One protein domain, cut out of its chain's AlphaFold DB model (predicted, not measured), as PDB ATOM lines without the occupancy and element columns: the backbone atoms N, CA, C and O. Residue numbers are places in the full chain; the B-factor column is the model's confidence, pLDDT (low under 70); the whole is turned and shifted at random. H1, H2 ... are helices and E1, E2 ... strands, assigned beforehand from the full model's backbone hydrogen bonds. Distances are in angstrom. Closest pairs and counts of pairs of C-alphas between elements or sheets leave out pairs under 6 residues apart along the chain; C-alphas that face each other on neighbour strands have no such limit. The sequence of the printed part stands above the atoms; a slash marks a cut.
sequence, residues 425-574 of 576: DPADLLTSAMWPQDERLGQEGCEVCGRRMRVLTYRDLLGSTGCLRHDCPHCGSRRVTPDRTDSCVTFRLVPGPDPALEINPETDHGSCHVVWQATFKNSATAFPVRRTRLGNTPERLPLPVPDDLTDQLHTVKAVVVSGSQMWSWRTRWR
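What this domain is: This is residues 425 to 574 of the 576 residues of an uncharacterized protein of Streptomyces sp. SID8367 (UniProt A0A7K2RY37). A large, twisted sheet of eight strands is partly covered by a small sheet of three, E5, E6 and E9, and the two make a sandwich, two sheets face to face, only over the part of the large sheet that holds E11, E10, E7 and E8. The other end of the large sheet, with E1, E2 and E3, extends beyond the small sheet, and the one short helix, H1, packs on the large sheet's opposite face, over E4. The printed part has 150 residues, with H1 first and then strands E1 to E11, and the class is mostly strand. Both sheets are antiparallel, in the orders E1, E2, E3, E4, E11, E10, E7, E8 and E5, E6, E9. The whole is compact, with a radius of gyration of the C-alphas of 15.5 A and spans of 48 by 35 by 27 A.

Where its parts are: Begin with the large sheet at E11, residues 565 to 574, which runs 29.7 A from C-alpha 565 at (30.962, 21.897, 29.634) to C-alpha 574 at (35.569, 49.710, 20.170). Beside it, E10, residues 553 to 562, runs 29.4 A, and E7, residues 512 to 520, runs 26.3 A; E8 is residues 530 to 534. On the other side of E11 look for E4, residues 478 to 482, then E3, residues 466 to 471, and E2, residues 452 to 459, 22.2 A long. Find C-alpha 435 at (43.650, 25.673, 41.670); from there E1, residues 435 to 445, runs 24.2 A and bends by 66 degrees at residue 438. The small sheet has E5, residues 488 to 494, and E6, residues 500 to 506, each 18.7 A long, and E9, residues 539 to 542. H1, residues 426 to 431, starts with C-alpha 426 at (32.292, 34.752, 33.975).

How they stand to each other: In the large sheet, E11 and E10 form a hairpin at 166 degrees; look for N 558 and O 569, 2.8 A apart. E10 and E7 are antiparallel at 168 degrees, with N 517 and O 557 at 2.8 A. E7 and the edge strand E8 form a hairpin, with N 514 and O 532 at 2.8 A. On the other side of E11, E4 is its antiparallel neighbour, with N 480 and O 568 at 2.9 A. From E4 outward, E1, E2, E3 and E4 make a meander, each strand the antiparallel neighbour of the one before: N 470 and O 479 stand at 2.8 A, N 456 and O 469 at 2.8 A, and N 440 and O 455 at 3.0 A. In the small sheet, N 492 and O 502 of the hairpin E5 and E6 are 2.8 A apart, and N 501 of E6 and O 541 of E9 are 2.8 A apart. Between the sheets, the parts that face each other are 9.0 A centre to centre, and their strands stand at 23 degrees. The closest C-alphas of E5 and E11 are those of Val 489 and Trp 567, 7.0 A apart. E6 and E10 are near each other, while E2 and E5 are apart. H1 is on the large sheet at a height over the sheet of 7.1 A, over E4 but only just not over E11, on which 2 of its 6 C-alphas fall; it runs slantwise to the strands, at 41 degrees to E4 on the local plane. The closest C-alphas of H1 and E4 are those of Ala 427 and Val 480, 6.1 A apart. Every O i to N i+4 pair of H1 is within hydrogen-bond range.

The domain as a whole: The C-alphas farthest apart, those of Leu 462 and Asp 548, are 49.0 A apart. The printed part has no cut and no long link. The mean pLDDT of the printed part is 85.0; look for values under 70 at residues 461 to 465, 484 to 485, 523 to 526 and 550.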
ATOM      1  N   ASP A 425      32.407  38.569  36.743       88.12
ATOM      2  CA  ASP A 425      33.138  38.162  35.547       88.12
ATOM      3  C   ASP A 425      32.950  36.647  35.371       88.12
ATOM      4  O   ASP A 425      33.254  35.896  36.302       88.12
ATOM      5  N   PRO A 426      32.470  36.177  34.208       85.94
ATOM      6  CA  PRO A 426      32.292  34.752  33.975       85.94
ATOM      7  C   PRO A 426      33.592  33.953  34.111       85.94
ATOM      8  O   PRO A 426      33.555  32.839  34.615       85.94
ATOM      9  N   ALA A 427      34.746  34.507  33.729       87.38
ATOM     10  CA  ALA A 427      36.020  33.806  33.869       87.38
ATOM     11  C   ALA A 427      36.380  33.575  35.344       87.38
ATOM     12  O   ALA A 427      36.910  32.522  35.696       87.38
ATOM     13  N   ASP A 428      36.069  34.541  36.212       87.94
ATOM     14  CA  ASP A 428      36.330  34.438  37.649       87.94
ATOM     15  C   ASP A 428      35.314  33.494  38.320       87.94
ATOM     16  O   ASP A 428      35.709  32.648  39.120       87.94
ATOM     17  N   LEU A 429      34.037  33.539  37.918       86.44
ATOM     18  CA  LEU A 429      33.011  32.586  38.363       86.44
ATOM     19  C   LEU A 429      33.423  31.137  38.060       86.44
ATOM     20  O   LEU A 429      33.459  30.303  38.966       86.44
ATOM     21  N   LEU A 430      33.796  30.865  36.807       83.75
ATOM     22  CA  LEU A 430      34.160  29.530  36.332       83.75
ATOM     23  C   LEU A 430      35.450  28.985  36.949       83.75
ATOM     24  O   LEU A 430      35.642  27.775  36.954       83.75
ATOM     25  N   THR A 431      36.339  29.846  37.458       83.69
ATOM     26  CA  THR A 431      37.642  29.445  38.030       83.69
ATOM     27  C   THR A 431      37.705  29.532  39.555       83.69
ATOM     28  O   THR A 431      38.676  29.072  40.145       83.69
ATOM     29  N   SER A 432      36.650  30.034  40.206       80.00
ATOM     30  CA  SER A 432      36.587  30.317  41.652       80.00
ATOM     31  C   SER A 432      36.856  29.122  42.579       80.00
ATOM     32  O   SER A 432      37.300  29.316  43.708       80.00
ATOM     33  N   ALA A 433      36.617  27.896  42.106       74.00
ATOM     34  CA  ALA A 433      36.812  26.652  42.858       74.00
ATOM     35  C   ALA A 433      37.926  25.758  42.282       74.00
ATOM     36  O   ALA A 433      37.947  24.560  42.552       74.00
ATOM     37  N   MET A 434      38.807  26.311  41.443       75.94
ATOM     38  CA  MET A 434      39.907  25.571  40.819       75.94
ATOM     39  C   MET A 434      41.266  26.131  41.246       75.94
ATOM     40  O   MET A 434      41.414  27.337  41.451       75.94
ATOM     41  N   TRP A 435      42.285  25.270  41.316       76.94
ATOM     42  CA  TRP A 435      43.650  25.673  41.670       76.94
ATOM     43  C   TRP A 435      44.504  25.853  40.419       76.94
ATOM     44  O   TRP A 435      44.507  24.962  39.560       76.94
ATOM     45  N   PRO A 436      45.261  26.959  40.315       77.94
ATOM     46  CA  PRO A 436      46.257  27.108  39.266       77.94
ATOM     47  C   PRO A 436      47.375  26.077  39.475       77.94
ATOM     48  O   PRO A 436      47.865  25.899  40.588       77.94
ATOM     49  N   GLN A 437      47.753  25.390  38.404       79.12
ATOM     50  CA  GLN A 437      48.816  24.380  38.390       79.12
ATOM     51  C   GLN A 437      50.079  24.896  37.707       79.12
ATOM     52  O   GLN A 437      51.185  24.605  38.147       79.12
ATOM     53  N   ASP A 438      49.904  25.652  36.626       84.94
ATOM     54  CA  ASP A 438      50.995  26.187  35.822       84.94
ATOM     55  C   ASP A 438      50.582  27.532  35.209       84.94
ATOM     56  O   ASP A 438      49.401  27.779  34.931       84.94
ATOM     57  N   GLU A 439      51.571  28.394  34.998       88.31
ATOM     58  CA  GLU A 439      51.449  29.673  34.316       88.31
ATOM     59  C   GLU A 439      52.497  29.745  33.208       88.31
ATOM     60  O   GLU A 439      53.703  29.761  33.451       88.31
ATOM     61  N   ARG A 440      52.028  29.855  31.965       89.25
ATOM     62  CA  ARG A 440      52.896  29.948  30.791       89.25
ATOM     63  C   ARG A 440      52.426  31.019  29.824       89.25
ATOM     64  O   ARG A 440      51.255  31.389  29.785       89.25
ATOM     65  N   LEU A 441      53.338  31.508  28.991       85.06
ATOM     66  CA  LEU A 441      52.961  32.329  27.844       85.06
ATOM     67  C   LEU A 441      52.438  31.412  26.736       85.06
ATOM     68  O   LEU A 441      53.147  30.525  26.265       85.06
ATOM     69  N   GLY A 442      51.191  31.627  26.329       80.12
ATOM     70  CA  GLY A 442      50.577  30.928  25.212       80.12
ATOM     71  C   GLY A 442      51.237  31.292  23.885       80.12
ATOM     72  O   GLY A 442      51.765  32.394  23.707       80.12
ATOM     73  N   GLN A 443      51.188  30.355  22.940       83.44
ATOM     74  CA  GLN A 443      51.613  30.602  21.560       83.44
ATOM     75  C   GLN A 443      50.579  31.438  20.790       83.44
ATOM     76  O   GLN A 443      50.949  32.185  19.887       83.44
ATOM     77  N   GLU A 444      49.306  31.367  21.189       82.88
ATOM     78  CA  GLU A 444      48.218  32.155  20.611       82.88
ATOM     79  C   GLU A 444      48.310  33.638  21.010       82.88
ATOM     80  O   GLU A 444      48.521  34.004  22.176       82.88
ATOM     81  N   GLY A 445      48.138  34.506  20.011       87.12
ATOM     82  CA  GLY A 445      47.956  35.938  20.209       87.12
ATOM     83  C   GLY A 445      46.518  36.263  20.607       87.12
ATOM     84  O   GLY A 445      45.573  35.604  20.186       87.12
ATOM     85  N   CYS A 446      46.341  37.308  21.405       85.75
ATOM     86  CA  CYS A 446      45.036  37.838  21.756       85.75
ATOM     87  C   CYS A 446      44.298  38.292  20.493       85.75
ATOM     88  O   CYS A 446      44.802  39.141  19.761       85.75
ATOM     89  N   GLU A 447      43.073  37.812  20.302       80.00
ATOM     90  CA  GLU A 447      42.207  38.129  19.153       80.00
ATOM     91  C   GLU A 447      41.956  39.639  18.964       80.00
ATOM     92  O   GLU A 447      41.630  40.082  17.868       80.00
ATOM     93  N   VAL A 448      42.129  40.447  20.019       81.12
ATOM     94  CA  VAL A 448      41.925  41.904  19.976       81.12
ATOM     95  C   VAL A 448      43.197  42.669  19.615       81.12
ATOM     96  O   VAL A 448      43.144  43.617  18.839       81.12
ATOM     97  N   CYS A 449      44.340  42.327  20.219       86.75
ATOM     98  CA  CYS A 449      45.565  43.133  20.112       86.75
ATOM     99  C   CYS A 449      46.779  42.386  19.544       86.75
ATOM    100  O   CYS A 449      47.868  42.953  19.496       86.75
ATOM    101  N   GLY A 450      46.633  41.109  19.192       88.56
ATOM    102  CA  GLY A 450      47.688  40.242  18.662       88.56
ATOM    103  C   GLY A 450      48.779  39.838  19.662       88.56
ATOM    104  O   GLY A 450      49.612  38.992  19.347       88.56
ATOM    105  N   ARG A 451      48.808  40.406  20.876       91.50
ATOM    106  CA  ARG A 451      49.845  40.093  21.876       91.50
ATOM    107  C   ARG A 451      49.645  38.715  22.489       91.50
ATOM    108  O   ARG A 451      48.513  38.315  22.730       91.50
ATOM    109  N   ARG A 452      50.747  38.036  22.818       90.94
ATOM    110  CA  ARG A 452      50.719  36.725  23.483       90.94
ATOM    111  C   ARG A 452      49.872  36.761  24.751       90.94
ATOM    112  O   ARG A 452      49.988  37.686  25.560       90.94
ATOM    113  N   MET A 453      49.035  35.745  24.906       89.62
ATOM    114  CA  MET A 453      48.200  35.582  26.090       89.62
ATOM    115  C   MET A 453      48.948  34.836  27.192       89.62
ATOM    116  O   MET A 453      49.771  33.963  26.926       89.62
ATOM    117  N   ARG A 454      48.637  35.163  28.443       90.25
ATOM    118  CA  ARG A 454      49.021  34.369  29.609       90.25
ATOM    119  C   ARG A 454      48.040  33.212  29.727       90.25
ATOM    120  O   ARG A 454      46.836  33.447  29.758       90.25
ATOM    121  N   VAL A 455      48.545  31.990  29.756       89.31
ATOM    122  CA  VAL A 455      47.745  30.774  29.881       89.31
ATOM    123  C   VAL A 455      47.967  30.215  31.272       89.31
ATOM    124  O   VAL A 455      49.077  29.822  31.624       89.31
ATOM    125  N   LEU A 456      46.895  30.213  32.050       86.88
ATOM    126  CA  LEU A 456      46.823  29.601  33.363       86.88
ATOM    127  C   LEU A 456      46.107  28.266  33.219       86.88
ATOM    128  O   LEU A 456      44.963  28.217  32.758       86.88
ATOM    129  N   THR A 457      46.774  27.193  33.619       85.25
ATOM    130  CA  THR A 457      46.153  25.873  33.671       85.25
ATOM    131  C   THR A 457      45.546  25.681  35.049       85.25
ATOM    132  O   THR A 457      46.242  25.750  36.060       85.25
ATOM    133  N   TYR A 458      44.243  25.443  35.082       82.31
ATOM    134  CA  TYR A 458      43.489  25.158  36.291       82.31
ATOM    135  C   TYR A 458      43.138  23.682  36.343       82.31
ATOM    136  O   TYR A 458      42.772  23.095  35.323       82.31
ATOM    137  N   ARG A 459      43.211  23.108  37.541       79.88
ATOM    138  CA  ARG A 459      42.702  21.770  37.832       79.88
ATOM    139  C   ARG A 459      41.685  21.870  38.959       79.88
ATOM    140  O   ARG A 459      41.842  22.683  39.876       79.88
ATOM    141  N   ASP A 460      40.626  21.087  38.861       70.00
ATOM    142  CA  ASP A 460      39.650  20.972  39.938       70.00
ATOM    143  C   ASP A 460      40.223  20.268  41.186       70.00
ATOM    144  O   ASP A 460      41.339  19.743  41.174       70.00
ATOM    145  N   LEU A 461      39.437  20.258  42.275       58.91
ATOM    146  CA  LEU A 461      39.784  19.614  43.558       58.91
ATOM    147  C   LEU A 461      40.181  18.151  43.391       58.91
ATOM    148  O   LEU A 461      40.937  17.614  44.196       58.91
ATOM    149  N   LEU A 462      39.579  17.496  42.403       57.38
ATOM    150  CA  LEU A 462      39.579  16.050  42.245       57.38
ATOM    151  C   LEU A 462      40.630  15.583  41.235       57.38
ATOM    152  O   LEU A 462      40.853  14.386  41.077       57.38
ATOM    153  N   GLY A 463      41.321  16.514  40.579       62.62
ATOM    154  CA  GLY A 463      42.358  16.212  39.615       62.62
ATOM    155  C   GLY A 463      41.835  15.730  38.257       62.62
ATOM    156  O   GLY A 463      42.643  15.323  37.421       62.62
ATOM    157  N   SER A 464      40.538  15.743  37.987       58.12
ATOM    158  CA  SER A 464      39.965  15.073  36.815       58.12
ATOM    159  C   SER A 464      39.635  16.022  35.668       58.12
ATOM    160  O   SER A 464      39.668  15.609  34.508       58.12
ATOM    161  N   THR A 465      39.391  17.305  35.950       62.38
ATOM    162  CA  THR A 465      39.047  18.287  34.916       62.38
ATOM    163  C   THR A 465      40.071  19.414  34.850       62.38
ATOM    164  O   THR A 465      40.425  20.039  35.854       62.38
ATOM    165  N   GLY A 466      40.599  19.629  33.644       74.94
ATOM    166  CA  GLY A 466      41.491  20.733  33.319       74.94
ATOM    167  C   GLY A 466      40.738  21.831  32.575       74.94
ATOM    168  O   GLY A 466      39.952  21.540  31.668       74.94
ATOM    169  N   CYS A 467      41.013  23.082  32.925       84.62
ATOM    170  CA  CYS A 467      40.577  24.260  32.181       84.62
ATOM    171  C   CYS A 467      41.786  25.144  31.877       84.62
ATOM    172  O   CYS A 467      42.680  25.312  32.708       84.62
ATOM    173  N   LEU A 468      41.780  25.763  30.705       88.75
ATOM    174  CA  LEU A 468      42.737  26.781  30.311       88.75
ATOM    175  C   LEU A 468      42.073  28.144  30.428       88.75
ATOM    176  O   LEU A 468      41.064  28.425  29.779       88.75
ATOM    177  N   ARG A 469      42.652  29.010  31.256       91.19
ATOM    178  CA  ARG A 469      42.291  30.422  31.316       91.19
ATOM    179  C   ARG A 469      43.345  31.222  30.572       91.19
ATOM    180  O   ARG A 469      44.511  31.246  30.954       91.19
ATOM    181  N   HIS A 470      42.913  31.899  29.524       90.81
ATOM    182  CA  HIS A 470      43.740  32.783  28.732       90.81
ATOM    183  C   HIS A 470      43.453  34.222  29.152       90.81
ATOM    184  O   HIS A 470      42.351  34.718  28.930       90.81
ATOM    185  N   ASP A 471      44.447  34.910  29.707       91.12
ATOM    186  CA  ASP A 471      44.368  36.318  30.087       91.12
ATOM    187  C   ASP A 471      45.284  37.152  29.180       91.12
ATOM    188  O   ASP A 471      46.486  36.905  29.073       91.12
ATOM    189  N   CYS A 472      44.744  38.184  28.530       91.50
ATOM    190  CA  CYS A 472      45.559  39.164  27.820       91.50
ATOM    191  C   CYS A 472      45.951  40.310  28.767       91.50
ATOM    192  O   CYS A 472      45.087  41.124  29.112       91.50
ATOM    193  N   PRO A 473      47.241  40.461  29.132       87.81
ATOM    194  CA  PRO A 473      47.673  41.512  30.057       87.81
ATOM    195  C   PRO A 473      47.532  42.925  29.469       87.81
ATOM    196  O   PRO A 473      47.556  43.904  30.205       87.81
ATOM    197  N   HIS A 474      47.386  43.046  28.147       89.31
ATOM    198  CA  HIS A 474      47.337  44.334  27.460       89.31
ATOM    199  C   HIS A 474      45.927  44.926  27.372       89.31
ATOM    200  O   HIS A 474      45.719  46.080  27.730       89.31
ATOM    201  N   CYS A 475      44.950  44.162  26.874       86.06
ATOM    202  CA  CYS A 475      43.580  44.662  26.696       86.06
ATOM    203  C   CYS A 475      42.601  44.153  27.762       86.06
ATOM    204  O   CYS A 475      41.491  44.682  27.866       86.06
ATOM    205  N   GLY A 476      43.005  43.169  28.573       86.94
ATOM    206  CA  GLY A 476      42.162  42.558  29.598       86.94
ATOM    207  C   GLY A 476      41.131  41.569  29.053       86.94
ATOM    208  O   GLY A 476      40.190  41.245  29.775       86.94
ATOM    209  N   SER A 477      41.270  41.114  27.802       88.00
ATOM    210  CA  SER A 477      40.450  40.016  27.276       88.00
ATOM    211  C   SER A 477      40.753  38.729  28.038       88.00
ATOM    212  O   SER A 477      41.915  38.451  28.344       88.00
ATOM    213  N   ARG A 478      39.705  37.964  28.342       92.12
ATOM    214  CA  ARG A 478      39.784  36.705  29.081       92.12
ATOM    215  C   ARG A 478      38.989  35.632  28.354       92.12
ATOM    216  O   ARG A 478      37.887  35.906  27.883       92.12
ATOM    217  N   ARG A 479      39.522  34.418  28.284       91.38
ATOM    218  CA  ARG A 479      38.819  33.245  27.753       91.38
ATOM    219  C   ARG A 479      39.037  32.073  28.695       91.38
ATOM    220  O   ARG A 479      40.159  31.879  29.151       91.38
ATOM    221  N   VAL A 480      37.995  31.299  28.967       90.19
ATOM    222  CA  VAL A 480      38.119  30.006  29.652       90.19
ATOM    223  C   VAL A 480      37.639  28.925  28.702       90.19
ATOM    224  O   VAL A 480      36.511  29.002  28.214       90.19
ATOM    225  N   THR A 481      38.497  27.942  28.448       88.94
ATOM    226  CA  THR A 481      38.193  26.763  27.635       88.94
ATOM    227  C   THR A 481      38.506  25.491  28.424       88.94
ATOM    228  O   THR A 481      39.464  25.476  29.199       88.94
ATOM    229  N   PRO A 482      37.752  24.403  28.233       86.56
ATOM    230  CA  PRO A 482      38.171  23.081  28.692       86.56
ATOM    231  C   PRO A 482      39.534  22.685  28.083       86.56
ATOM    232  O   PRO A 482      39.808  23.011  26.931       86.56
ATOM    233  N   ASP A 483      40.402  22.005  28.843       79.75
ATOM    234  CA  ASP A 483      41.772  21.634  28.415       79.75
ATOM    235  C   ASP A 483      41.801  20.423  27.456       79.75
ATOM    236  O   ASP A 483      42.748  20.251  26.693       79.75
ATOM    237  N   ARG A 484      40.771  19.560  27.481       69.12
ATOM    238  CA  ARG A 484      40.703  18.311  26.693       69.12
ATOM    239  C   ARG A 484      39.265  17.926  26.356       69.12
ATOM    240  O   ARG A 484      38.641  17.156  27.091       69.12
ATOM    241  N   THR A 485      38.724  18.487  25.283       69.62
ATOM    242  CA  THR A 485      37.375  18.163  24.804       69.62
ATOM    243  C   THR A 485      37.368  18.014  23.292       69.62
ATOM    244  O   THR A 485      38.017  18.795  22.602       69.62
ATOM    245  N   ASP A 486      36.606  17.038  22.794       74.38
ATOM    246  CA  ASP A 486      36.318  16.896  21.358       74.38
ATOM    247  C   ASP A 486      35.398  18.026  20.865       74.38
ATOM    248  O   ASP A 486      35.413  18.395  19.696       74.38
ATOM    249  N   SER A 487      34.653  18.638  21.792       81.94
ATOM    250  CA  SER A 487      33.856  19.832  21.538       81.94
ATOM    251  C   SER A 487      34.707  21.108  21.572       81.94
ATOM    252  O   SER A 487      35.490  21.327  22.503       81.94
ATOM    253  N   CYS A 488      34.493  21.992  20.599       87.12
ATOM    254  CA  CYS A 488      35.126  23.301  20.494       87.12
ATOM    255  C   CYS A 488      34.062  24.396  20.367       87.12
ATOM    256  O   CYS A 488      33.092  24.265  19.629       87.12
ATOM    257  N   VAL A 489      34.247  25.509  21.076       89.75
ATOM    258  CA  VAL A 489      33.430  26.709  20.881       89.75
ATOM    259  C   VAL A 489      34.363  27.849  20.544       89.75
ATOM    260  O   VAL A 489      35.238  28.204  21.339       89.75
ATOM    261  N   THR A 490      34.158  28.438  19.371       90.75
ATOM    262  CA  THR A 490      34.898  29.628  18.955       90.75
ATOM    263  C   THR A 490      34.007  30.857  19.026       90.75
ATOM    264  O   THR A 490      32.805  30.810  18.754       90.75
ATOM    265  N   PHE A 491      34.620  31.966  19.429       91.75
ATOM    266  CA  PHE A 491      33.983  33.268  19.529       91.75
ATOM    267  C   PHE A 491      34.672  34.187  18.539       91.75
ATOM    268  O   PHE A 491      35.895  34.328  18.565       91.75
ATOM    269  N   ARG A 492      33.897  34.828  17.670       90.00
ATOM    270  CA  ARG A 492      34.425  35.795  16.717       90.00
ATOM    271  C   ARG A 492      33.579  37.046  16.745       90.00
ATOM    272  O   ARG A 492      32.379  37.018  16.492       90.00
ATOM    273  N   LEU A 493      34.221  38.171  17.015       88.69
ATOM    274  CA  LEU A 493      33.572  39.450  16.802       88.69
ATOM    275  C   LEU A 493      33.535  39.745  15.301       88.69
ATOM    276  O   LEU A 493      34.579  39.770  14.648       88.69
ATOM    277  N   VAL A 494      32.343  39.983  14.764       89.81
ATOM    278  CA  VAL A 494      32.133  40.382  13.374       89.81
ATOM    279  C   VAL A 494      31.939  41.899  13.347       89.81
ATOM    280  O   VAL A 494      30.891  42.379  13.784       89.81
ATOM    281  N   PRO A 495      32.941  42.671  12.887       83.31
ATOM    282  CA  PRO A 495      32.794  44.108  12.717       83.31
ATOM    283  C   PRO A 495      31.933  44.415  11.485       83.31
ATOM    284  O   PRO A 495      31.907  43.646  10.524       83.31
ATOM    285  N   GLY A 496      31.267  45.564  11.491       84.88
ATOM    286  CA  GLY A 496      30.432  46.017  10.384       84.88
ATOM    287  C   GLY A 496      29.384  47.031  10.845       84.88
ATOM    288  O   GLY A 496      29.386  47.386  12.024       84.88
ATOM    289  N   PRO A 497      28.497  47.475   9.937       83.44
ATOM    290  CA  PRO A 497      27.353  48.322  10.289       83.44
ATOM    291  C   PRO A 497      26.395  47.620  11.264       83.44
ATOM    292  O   PRO A 497      25.812  48.274  12.118       83.44
ATOM    293  N   ASP A 498      26.319  46.287  11.189       86.75
ATOM    294  CA  ASP A 498      25.576  45.429  12.113       86.75
ATOM    295  C   ASP A 498      26.562  44.553  12.904       86.75
ATOM    296  O   ASP A 498      26.778  43.382  12.564       86.75
ATOM    297  N   PRO A 499      27.239  45.111  13.921       88.69
ATOM    298  CA  PRO A 499      28.217  44.368  14.699       88.69
ATOM    299  C   PRO A 499      27.558  43.174  15.397       88.69
ATOM    300  O   PRO A 499      26.471  43.273  15.971       88.69
ATOM    301  N   ALA A 500      28.235  42.031  15.369       92.56
ATOM    302  CA  ALA A 500      27.713  40.794  15.937       92.56
ATOM    303  C   ALA A 500      28.800  39.984  16.642       92.56
ATOM    304  O   ALA A 500      29.983  40.046  16.303       92.56
ATOM    305  N   LEU A 501      28.377  39.187  17.617       92.38
ATOM    306  CA  LEU A 501      29.163  38.093  18.157       92.38
ATOM    307  C   LEU A 501      28.778  36.824  17.402       92.38
ATOM    308  O   LEU A 501      27.682  36.301  17.579       92.38
ATOM    309  N   GLU A 502      29.670  36.339  16.552       94.69
ATOM    310  CA  GLU A 502      29.526  35.032  15.932       94.69
ATOM    311  C   GLU A 502      30.048  33.960  16.888       94.69
ATOM    312  O   GLU A 502      31.169  34.050  17.398       94.69
ATOM    313  N   ILE A 503      29.213  32.960  17.146       94.38
ATOM    314  CA  ILE A 503      29.551  31.802  17.967       94.38
ATOM    315  C   ILE A 503      29.424  30.579  17.079       94.38
ATOM    316  O   ILE A 503      28.363  30.347  16.502       94.38
ATOM    317  N   ASN A 504      30.501  29.808  16.972       94.00
ATOM    318  CA  ASN A 504      30.491  28.520  16.293       94.00
ATOM    319  C   ASN A 504      30.642  27.404  17.338       94.00
ATOM    320  O   ASN A 504      31.759  27.171  17.817       94.00
ATOM    321  N   PRO A 505      29.522  26.783  17.752       90.88
ATOM    322  CA  PRO A 505      29.525  25.634  18.639       90.88
ATOM    323  C   PRO A 505      29.719  24.337  17.840       90.88
ATOM    324  O   PRO A 505      28.788  23.801  17.243       90.88
ATOM    325  N   GLU A 506      30.927  23.792  17.880       88.56
ATOM    326  CA  GLU A 506      31.227  22.444  17.401       88.56
ATOM    327  C   GLU A 506      31.123  21.500  18.599       88.56
ATOM    328  O   GLU A 506      32.120  21.203  19.253       88.56
ATOM    329  N   THR A 507      29.897  21.103  18.962       82.94
ATOM    330  CA  THR A 507      29.659  20.255  20.142       82.94
ATOM    331  C   THR A 507      28.951  18.949  19.809       82.94
ATOM    332  O   THR A 507      28.098  18.871  18.922       82.94
ATOM    333  N   ASP A 508      29.244  17.912  20.590       79.94
ATOM    334  CA  ASP A 508      28.680  16.571  20.388       79.94
ATOM    335  C   ASP A 508      27.211  16.461  20.842       79.94
ATOM    336  O   ASP A 508      26.538  15.454  20.620       79.94
ATOM    337  N   HIS A 509      26.685  17.500  21.498       76.06
ATOM    338  CA  HIS A 509      25.361  17.491  22.126       76.06
ATOM    339  C   HIS A 509      24.236  18.039  21.232       76.06
ATOM    340  O   HIS A 509      23.068  17.994  21.623       76.06
ATOM    341  N   GLY A 510      24.557  18.539  20.035       78.69
ATOM    342  CA  GLY A 510      23.583  19.010  19.041       78.69
ATOM    343  C   GLY A 510      22.915  20.352  19.361       78.69
ATOM    344  O   GLY A 510      22.225  20.905  18.505       78.69
ATOM    345  N   SER A 511      23.087  20.875  20.580       86.75
ATOM    346  CA  SER A 511      22.692  22.233  20.950       86.75
ATOM    347  C   SER A 511      23.516  22.773  22.122       86.75
ATOM    348  O   SER A 511      24.102  22.019  22.911       86.75
ATOM    349  N   CYS A 512      23.564  24.097  22.240       93.31
ATOM    350  CA  CYS A 512      24.169  24.796  23.366       93.31
ATOM    351  C   CYS A 512      23.310  25.986  23.807       93.31
ATOM    352  O   CYS A 512      22.525  26.544  23.039       93.31
ATOM    353  N   HIS A 513      23.463  26.372  25.069       95.38
ATOM    354  CA  HIS A 513      22.815  27.540  25.653       95.38
ATOM    355  C   HIS A 513      23.850  28.643  25.804       95.38
ATOM    356  O   HIS A 513      24.885  28.449  26.437       95.38
ATOM    357  N   VAL A 514      23.574  29.804  25.229       95.38
ATOM    358  CA  VAL A 514      24.460  30.962  25.268       95.38
ATOM    359  C   VAL A 514      23.836  32.042  26.116       95.38
ATOM    360  O   VAL A 514      22.700  32.447  25.882       95.38
ATOM    361  N   VAL A 515      24.610  32.549  27.067       95.38
ATOM    362  CA  VAL A 515      24.253  33.708  27.874       95.38
ATOM    363  C   VAL A 515      25.275  34.796  27.633       95.38
ATOM    364  O   VAL A 515      26.474  34.576  27.806       95.38
ATOM    365  N   TRP A 516      24.829  35.972  27.215       94.56
ATOM    366  CA  TRP A 516      25.741  37.038  26.830       94.56
ATOM    367  C   TRP A 516      25.228  38.418  27.217       94.56
ATOM    368  O   TRP A 516      24.035  38.650  27.408       94.56
ATOM    369  N   GLN A 517      26.168  39.345  27.363       92.88
ATOM    370  CA  GLN A 517      25.903  40.724  27.736       92.88
ATOM    371  C   GLN A 517      26.932  41.648  27.090       92.88
ATOM    372  O   GLN A 517      28.133  41.375  27.126       92.88
ATOM    373  N   ALA A 518      26.469  42.781  26.568       89.56
ATOM    374  CA  ALA A 518      27.320  43.899  26.187       89.56
ATOM    375  C   ALA A 518      27.148  45.049  27.188       89.56
ATOM    376  O   ALA A 518      26.034  45.443  27.535       89.56
ATOM    377  N   THR A 519      28.269  45.578  27.668       87.06
ATOM    378  CA  THR A 519      28.320  46.705  28.606       87.06
ATOM    379  C   THR A 519      29.155  47.828  28.008       87.06
ATOM    380  O   THR A 519      30.217  47.588  27.430       87.06
ATOM    381  N   PHE A 520      28.674  49.059  28.148       81.94
ATOM    382  CA  PHE A 520      29.270  50.255  27.555       81.94
ATOM    383  C   PHE A 520      29.916  51.041  28.679       81.94
ATOM    384  O   PHE A 520      29.288  51.316  29.703       81.94
ATOM    385  N   LYS A 521      31.198  51.366  28.522       77.50
ATOM    386  CA  LYS A 521      31.906  52.174  29.509       77.50
ATOM    387  C   LYS A 521      31.197  53.529  29.643       77.50
ATOM    388  O   LYS A 521      30.914  54.149  28.637       77.50
ATOM    389  N   ASN A 522      30.952  53.993  30.869       70.75
ATOM    390  CA  ASN A 522      30.260  55.260  31.174       70.75
ATOM    391  C   ASN A 522      28.761  55.316  30.823       70.75
ATOM    392  O   ASN A 522      28.148  56.362  31.012       70.75
ATOM    393  N   SER A 523      28.155  54.213  30.380       68.00
ATOM    394  CA  SER A 523      26.703  54.123  30.259       68.00
ATOM    395  C   SER A 523      26.110  53.553  31.545       68.00
ATOM    396  O   SER A 523      26.562  52.516  32.036       68.00
ATOM    397  N   ALA A 524      25.074  54.203  32.080       64.25
ATOM    398  CA  ALA A 524      24.213  53.594  33.098       64.25
ATOM    399  C   ALA A 524      23.388  52.427  32.513       64.25
ATOM    400  O   ALA A 524      22.860  51.592  33.246       64.25
ATOM    401  N   THR A 525      23.304  52.360  31.185       63.41
ATOM    402  CA  THR A 525      22.534  51.394  30.414       63.41
ATOM    403  C   THR A 525      23.436  50.222  30.026       63.41
ATOM    404  O   THR A 525      24.140  50.240  29.014       63.41
ATOM    405  N   ALA A 526      23.438  49.173  30.846       67.75
ATOM    406  CA  ALA A 526      23.883  47.859  30.396       67.75
ATOM    407  C   ALA A 526      22.791  47.256  29.501       67.75
ATOM    408  O   ALA A 526      21.611  47.346  29.851       67.75
ATOM    409  N   PHE A 527      23.152  46.608  28.384       80.31
ATOM    410  CA  PHE A 527      22.150  45.787  27.703       80.31
ATOM    411  C   PHE A 527      21.696  44.676  28.653       80.31
ATOM    412  O   PHE A 527      22.517  44.163  29.435       80.31
ATOM    413  N   PRO A 528      20.401  44.311  28.603       86.06
ATOM    414  CA  PRO A 528      19.918  43.182  29.366       86.06
ATOM    415  C   PRO A 528      20.737  41.960  28.970       86.06
ATOM    416  O   PRO A 528      21.116  41.794  27.805       86.06
ATOM    417  N   VAL A 529      21.031  41.127  29.961       90.75
ATOM    418  CA  VAL A 529      21.628  39.827  29.691       90.75
ATOM    419  C   VAL A 529      20.659  39.067  28.792       90.75
ATOM    420  O   VAL A 529      19.452  39.081  29.022       90.75
ATOM    421  N   ARG A 530      21.176  38.478  27.717       93.31
ATOM    422  CA  ARG A 530      20.377  37.710  26.768       93.31
ATOM    423  C   ARG A 530      20.754  36.248  26.854       93.31
ATOM    424  O   ARG A 530      21.926  35.911  27.006       93.31
ATOM    425  N   ARG A 531      19.744  35.399  26.701       94.31
ATOM    426  CA  ARG A 531      19.878  33.952  26.606       94.31
ATOM    427  C   ARG A 531      19.397  33.497  25.233       94.31
ATOM    428  O   ARG A 531      18.295  33.850  24.820       94.31
ATOM    429  N   THR A 532      20.211  32.717  24.537       94.06
ATOM    430  CA  THR A 532      19.902  32.188  23.205       94.06
ATOM    431  C   THR A 532      20.293  30.719  23.153       94.06
ATOM    432  O   THR A 532      21.349  30.343  23.653       94.06
ATOM    433  N   ARG A 533      19.441  29.878  22.571       94.56
ATOM    434  CA  ARG A 533      19.752  28.469  22.326       94.56
ATOM    435  C   ARG A 533      20.226  28.328  20.885       94.56
ATOM    436  O   ARG A 533      19.467  28.677  19.990       94.56
ATOM    437  N   LEU A 534      21.436  27.816  20.685       93.62
ATOM    438  CA  LEU A 534      22.009  27.594  19.354       93.62
ATOM    439  C   LEU A 534      22.036  26.094  19.039       93.62
ATOM    440  O   LEU A 534      22.171  25.260  19.943       93.62
ATOM    441  N   GLY A 535      21.926  25.755  17.753       90.94
ATOM    442  CA  GLY A 535      22.280  24.429  17.235       90.94
ATOM    443  C   GLY A 535      23.796  24.277  17.071       90.94
ATOM    444  O   GLY A 535      24.555  25.030  17.667       90.94
ATOM    445  N   ASN A 536      24.235  23.347  16.217       86.75
ATOM    446  CA  ASN A 536      25.652  23.133  15.867       86.75
ATOM    447  C   ASN A 536      26.118  23.964  14.653       86.75
ATOM    448  O   ASN A 536      27.118  23.648  14.014       86.75
ATOM    449  N   THR A 537      25.355  24.984  14.263       89.19
ATOM    450  CA  THR A 537      25.703  25.870  13.147       89.19
ATOM    451  C   THR A 537      26.197  27.204  13.686       89.19
ATOM    452  O   THR A 537      25.618  27.687  14.664       89.19
ATOM    453  N   PRO A 538      27.194  27.841  13.046       92.81
ATOM    454  CA  PRO A 538      27.599  29.189  13.412       92.81
ATOM    455  C   PRO A 538      26.405  30.142  13.423       92.81
ATOM    456  O   PRO A 538      25.664  30.227  12.441       92.81
ATOM    457  N   GLU A 539      26.236  30.876  14.517       94.94
ATOM    458  CA  GLU A 539      25.149  31.840  14.670       94.94
ATOM    459  C   GLU A 539      25.698  33.218  15.029       94.94
ATOM    460  O   GLU A 539      26.662  33.354  15.786       94.94
ATOM    461  N   ARG A 540      25.082  34.259  14.461       94.94
ATOM    462  CA  ARG A 540      25.441  35.655  14.711       94.94
ATOM    463  C   ARG A 540      24.468  36.270  15.697       94.94
ATOM    464  O   ARG A 540      23.308  36.509  15.371       94.94
ATOM    465  N   LEU A 541      24.968  36.576  16.885       92.81
ATOM    466  CA  LEU A 541      24.214  37.252  17.926       92.81
ATOM    467  C   LEU A 541      24.417  38.765  17.773       92.81
ATOM    468  O   LEU A 541      25.550  39.238  17.909       92.81
ATOM    469  N   PRO A 542      23.363  39.537  17.458       91.38
ATOM    470  CA  PRO A 542      23.500  40.962  17.183       91.38
ATOM    471  C   PRO A 542      23.951  41.702  18.440       91.38
ATOM    472  O   PRO A 542      23.378  41.509  19.512       91.38
ATOM    473  N   LEU A 543      24.943  42.579  18.302       88.44
ATOM    474  CA  LEU A 543      25.439  43.447  19.365       88.44
ATOM    475  C   LEU A 543      24.972  44.878  19.081       88.44
ATOM    476  O   LEU A 543      25.763  45.660  18.564       88.44
ATOM    477  N   PRO A 544      23.709  45.243  19.374       81.50
ATOM    478  CA  PRO A 544      23.238  46.595  19.100       81.50
ATOM    479  C   PRO A 544      24.156  47.598  19.803       81.50
ATOM    480  O   PRO A 544      24.409  47.471  20.999       81.50
ATOM    481  N   VAL A 545      24.683  48.566  19.062       80.38
ATOM    482  CA  VAL A 545      25.459  49.677  19.616       80.38
ATOM    483  C   VAL A 545      24.583  50.913  19.482       80.38
ATOM    484  O   VAL A 545      24.225  51.254  18.360       80.38
ATOM    485  N   PRO A 546      24.184  51.556  20.590       80.38
ATOM    486  CA  PRO A 546      23.475  52.825  20.521       80.38
ATOM    487  C   PRO A 546      24.315  53.871  19.779       80.38
ATOM    488  O   PRO A 546      25.522  53.960  20.018       80.38
ATOM    489  N   ASP A 547      23.686  54.657  18.903       79.62
ATOM    490  CA  ASP A 547      24.369  55.653  18.060       79.62
ATOM    491  C   ASP A 547      25.189  56.663  18.890       79.62
ATOM    492  O   ASP A 547      26.264  57.107  18.480       79.62
ATOM    493  N   ASP A 548      24.719  56.979  20.102       77.12
ATOM    494  CA  ASP A 548      25.345  57.890  21.065       77.12
ATOM    495  C   ASP A 548      26.559  57.294  21.803       77.12
ATOM    496  O   ASP A 548      27.266  58.006  22.520       77.12
ATOM    497  N   LEU A 549      26.829  55.997  21.622       73.12
ATOM    498  CA  LEU A 549      27.925  55.268  22.268       73.12
ATOM    499  C   LEU A 549      29.000  54.793  21.280       73.12
ATOM    500  O   LEU A 549      29.857  53.983  21.645       73.12
ATOM    501  N   THR A 550      28.992  55.322  20.057       66.94
ATOM    502  CA  THR A 550      30.065  55.129  19.076       66.94
ATOM    503  C   THR A 550      31.414  55.609  19.638       66.94
ATOM    504  O   THR A 550      31.501  56.499  20.485       66.94
ATOM    505  N   ASP A 551      32.500  54.952  19.235       73.94
ATOM    506  CA  ASP A 551      33.880  55.224  19.648       73.94
ATOM    507  C   ASP A 551      34.273  54.917  21.109       73.94
ATOM    508  O   ASP A 551      35.398  55.207  21.539       73.94
ATOM    509  N   GLN A 552      33.405  54.254  21.874       76.12
ATOM    510  CA  GLN A 552      33.694  53.839  23.249       76.12
ATOM    511  C   GLN A 552      34.169  52.386  23.344       76.12
ATOM    512  O   GLN A 552      33.966  51.567  22.457       76.12
ATOM    513  N   LEU A 553      34.842  52.045  24.449       78.12
ATOM    514  CA  LEU A 553      35.259  50.669  24.712       78.12
ATOM    515  C   LEU A 553      34.096  49.886  25.339       78.12
ATOM    516  O   LEU A 553      33.736  50.109  26.496       78.12
ATOM    517  N   HIS A 554      33.547  48.944  24.588       83.44
ATOM    518  CA  HIS A 554      32.500  48.019  24.997       83.44
ATOM    519  C   HIS A 554      33.119  46.748  25.561       83.44
ATOM    520  O   HIS A 554      34.087  46.224  25.013       83.44
ATOM    521  N   THR A 555      32.568  46.232  26.654       89.50
ATOM    522  CA  THR A 555      32.897  44.892  27.143       89.50
ATOM    523  C   THR A 555      31.778  43.946  26.756       89.50
ATOM    524  O   THR A 555      30.641  44.129  27.189       89.50
ATOM    525  N   VAL A 556      32.119  42.921  25.984       90.44
ATOM    526  CA  VAL A 556      31.212  41.820  25.658       90.44
ATOM    527  C   VAL A 556      31.617  40.627  26.503       90.44
ATOM    528  O   VAL A 556      32.792  40.262  26.547       90.44
ATOM    529  N   LYS A 557      30.647  40.052  27.207       93.62
ATOM    530  CA  LYS A 557      30.768  38.805  27.955       93.62
ATOM    531  C   LYS A 557      29.861  37.783  27.286       93.62
ATOM    532  O   LYS A 557      28.706  38.096  27.019       93.62
ATOM    533  N   ALA A 558      30.356  36.581  27.072       94.12
ATOM    534  CA  ALA A 558      29.566  35.452  26.623       94.12
ATOM    535  C   ALA A 558      29.975  34.208  27.403       94.12
ATOM    536  O   ALA A 558      31.156  34.002  27.696       94.12
ATOM    537  N   VAL A 559      28.988  33.392  27.744       95.12
ATOM    538  CA  VAL A 559      29.167  32.061  28.305       95.12
ATOM    539  C   VAL A 559      28.351  31.103  27.464       95.12
ATOM    540  O   VAL A 559      27.173  31.348  27.219       95.12
ATOM    541  N   VAL A 560      28.983  30.031  27.013       94.88
ATOM    542  CA  VAL A 560      28.335  28.954  26.267       94.88
ATOM    543  C   VAL A 560      28.327  27.727  27.156       94.88
ATOM    544  O   VAL A 560      29.357  27.382  27.729       94.88
ATOM    545  N   VAL A 561      27.171  27.089  27.275       93.38
ATOM    546  CA  VAL A 561      26.949  25.881  28.069       93.38
ATOM    547  C   VAL A 561      26.494  24.778  27.122       93.38
ATOM    548  O   VAL A 561      25.472  24.915  26.449       93.38
ATOM    549  N   SER A 562      27.238  23.678  27.057       91.44
ATOM    550  CA  SER A 562      26.849  22.496  26.282       91.44
ATOM    551  C   SER A 562      27.117  21.250  27.115       91.44
ATOM    552  O   SER A 562      28.259  20.948  27.458       91.44
ATOM    553  N   GLY A 563      26.044  20.558  27.504       87.94
ATOM    554  CA  GLY A 563      26.124  19.430  28.427       87.94
ATOM    555  C   GLY A 563      26.782  19.806  29.758       87.94
ATOM    556  O   GLY A 563      26.319  20.703  30.461       87.94
ATOM    557  N   SER A 564      27.862  19.108  30.109       85.00
ATOM    558  CA  SER A 564      28.643  19.332  31.335       85.00
ATOM    559  C   SER A 564      29.723  20.416  31.184       85.00
ATOM    560  O   SER A 564      30.447  20.695  32.141       85.00
ATOM    561  N   GLN A 565      29.855  21.015  29.997       89.69
ATOM    562  CA  GLN A 565      30.962  21.897  29.634       89.69
ATOM    563  C   GLN A 565      30.524  23.356  29.534       89.69
ATOM    564  O   GLN A 565      29.393  23.672  29.155       89.69
ATOM    565  N   MET A 566      31.460  24.245  29.861       91.06
ATOM    566  CA  MET A 566      31.276  25.684  29.762       91.06
ATOM    567  C   MET A 566      32.492  26.345  29.127       91.06
ATOM    568  O   MET A 566      33.633  26.058  29.487       91.06
ATOM    569  N   TRP A 567      32.221  27.295  28.243       93.38
ATOM    570  CA  TRP A 567      33.208  28.202  27.676       93.38
ATOM    571  C   TRP A 567      32.832  29.610  28.084       93.38
ATOM    572  O   TRP A 567      31.658  29.971  28.041       93.38
ATOM    573  N   SER A 568      33.817  30.425  28.447       94.38
ATOM    574  CA  SER A 568      33.583  31.856  28.612       94.38
ATOM    575  C   SER A 568      34.505  32.660  27.734       94.38
ATOM    576  O   SER A 568      35.668  32.313  27.524       94.38
ATOM    577  N   TRP A 569      33.975  33.774  27.263       93.44
ATOM    578  CA  TRP A 569      34.716  34.746  26.499       93.44
ATOM    579  C   TRP A 569      34.323  36.139  26.959       93.44
ATOM    580  O   TRP A 569      33.153  36.523  26.979       93.44
ATOM    581  N   ARG A 570      35.328  36.901  27.369       92.88
ATOM    582  CA  ARG A 570      35.215  38.306  27.717       92.88
ATOM    583  C   ARG A 570      36.178  39.069  26.834       92.88
ATOM    584  O   ARG A 570      37.393  38.916  26.960       92.88
ATOM    585  N   THR A 571      35.649  39.956  26.009       89.44
ATOM    586  CA  THR A 571      36.472  40.823  25.173       89.44
ATOM    587  C   THR A 571      36.163  42.288  25.402       89.44
ATOM    588  O   THR A 571      35.124  42.652  25.963       89.44
ATOM    589  N   ARG A 572      37.084  43.133  24.943       86.19
ATOM    590  CA  ARG A 572      36.857  44.563  24.806       86.19
ATOM    591  C   ARG A 572      36.947  44.948  23.341       86.19
ATOM    592  O   ARG A 572      37.912  44.593  22.671       86.19
ATOM    593  N   TRP A 573      35.962  45.691  22.871       81.88
ATOM    594  CA  TRP A 573      35.861  46.135  21.490       81.88
ATOM    595  C   TRP A 573      35.488  47.610  21.446       81.88
ATOM    596  O   TRP A 573      34.812  48.100  22.341       81.88
ATOM    597  N   ARG A 574      35.949  48.324  20.423       79.62
ATOM    598  CA  ARG A 574      35.569  49.710  20.170       79.62
ATOM    599  C   ARG A 574      34.746  49.746  18.891       79.62
ATOM    600  O   ARG A 574      35.305  49.468  17.830       79.62
TER     601      ARG A 574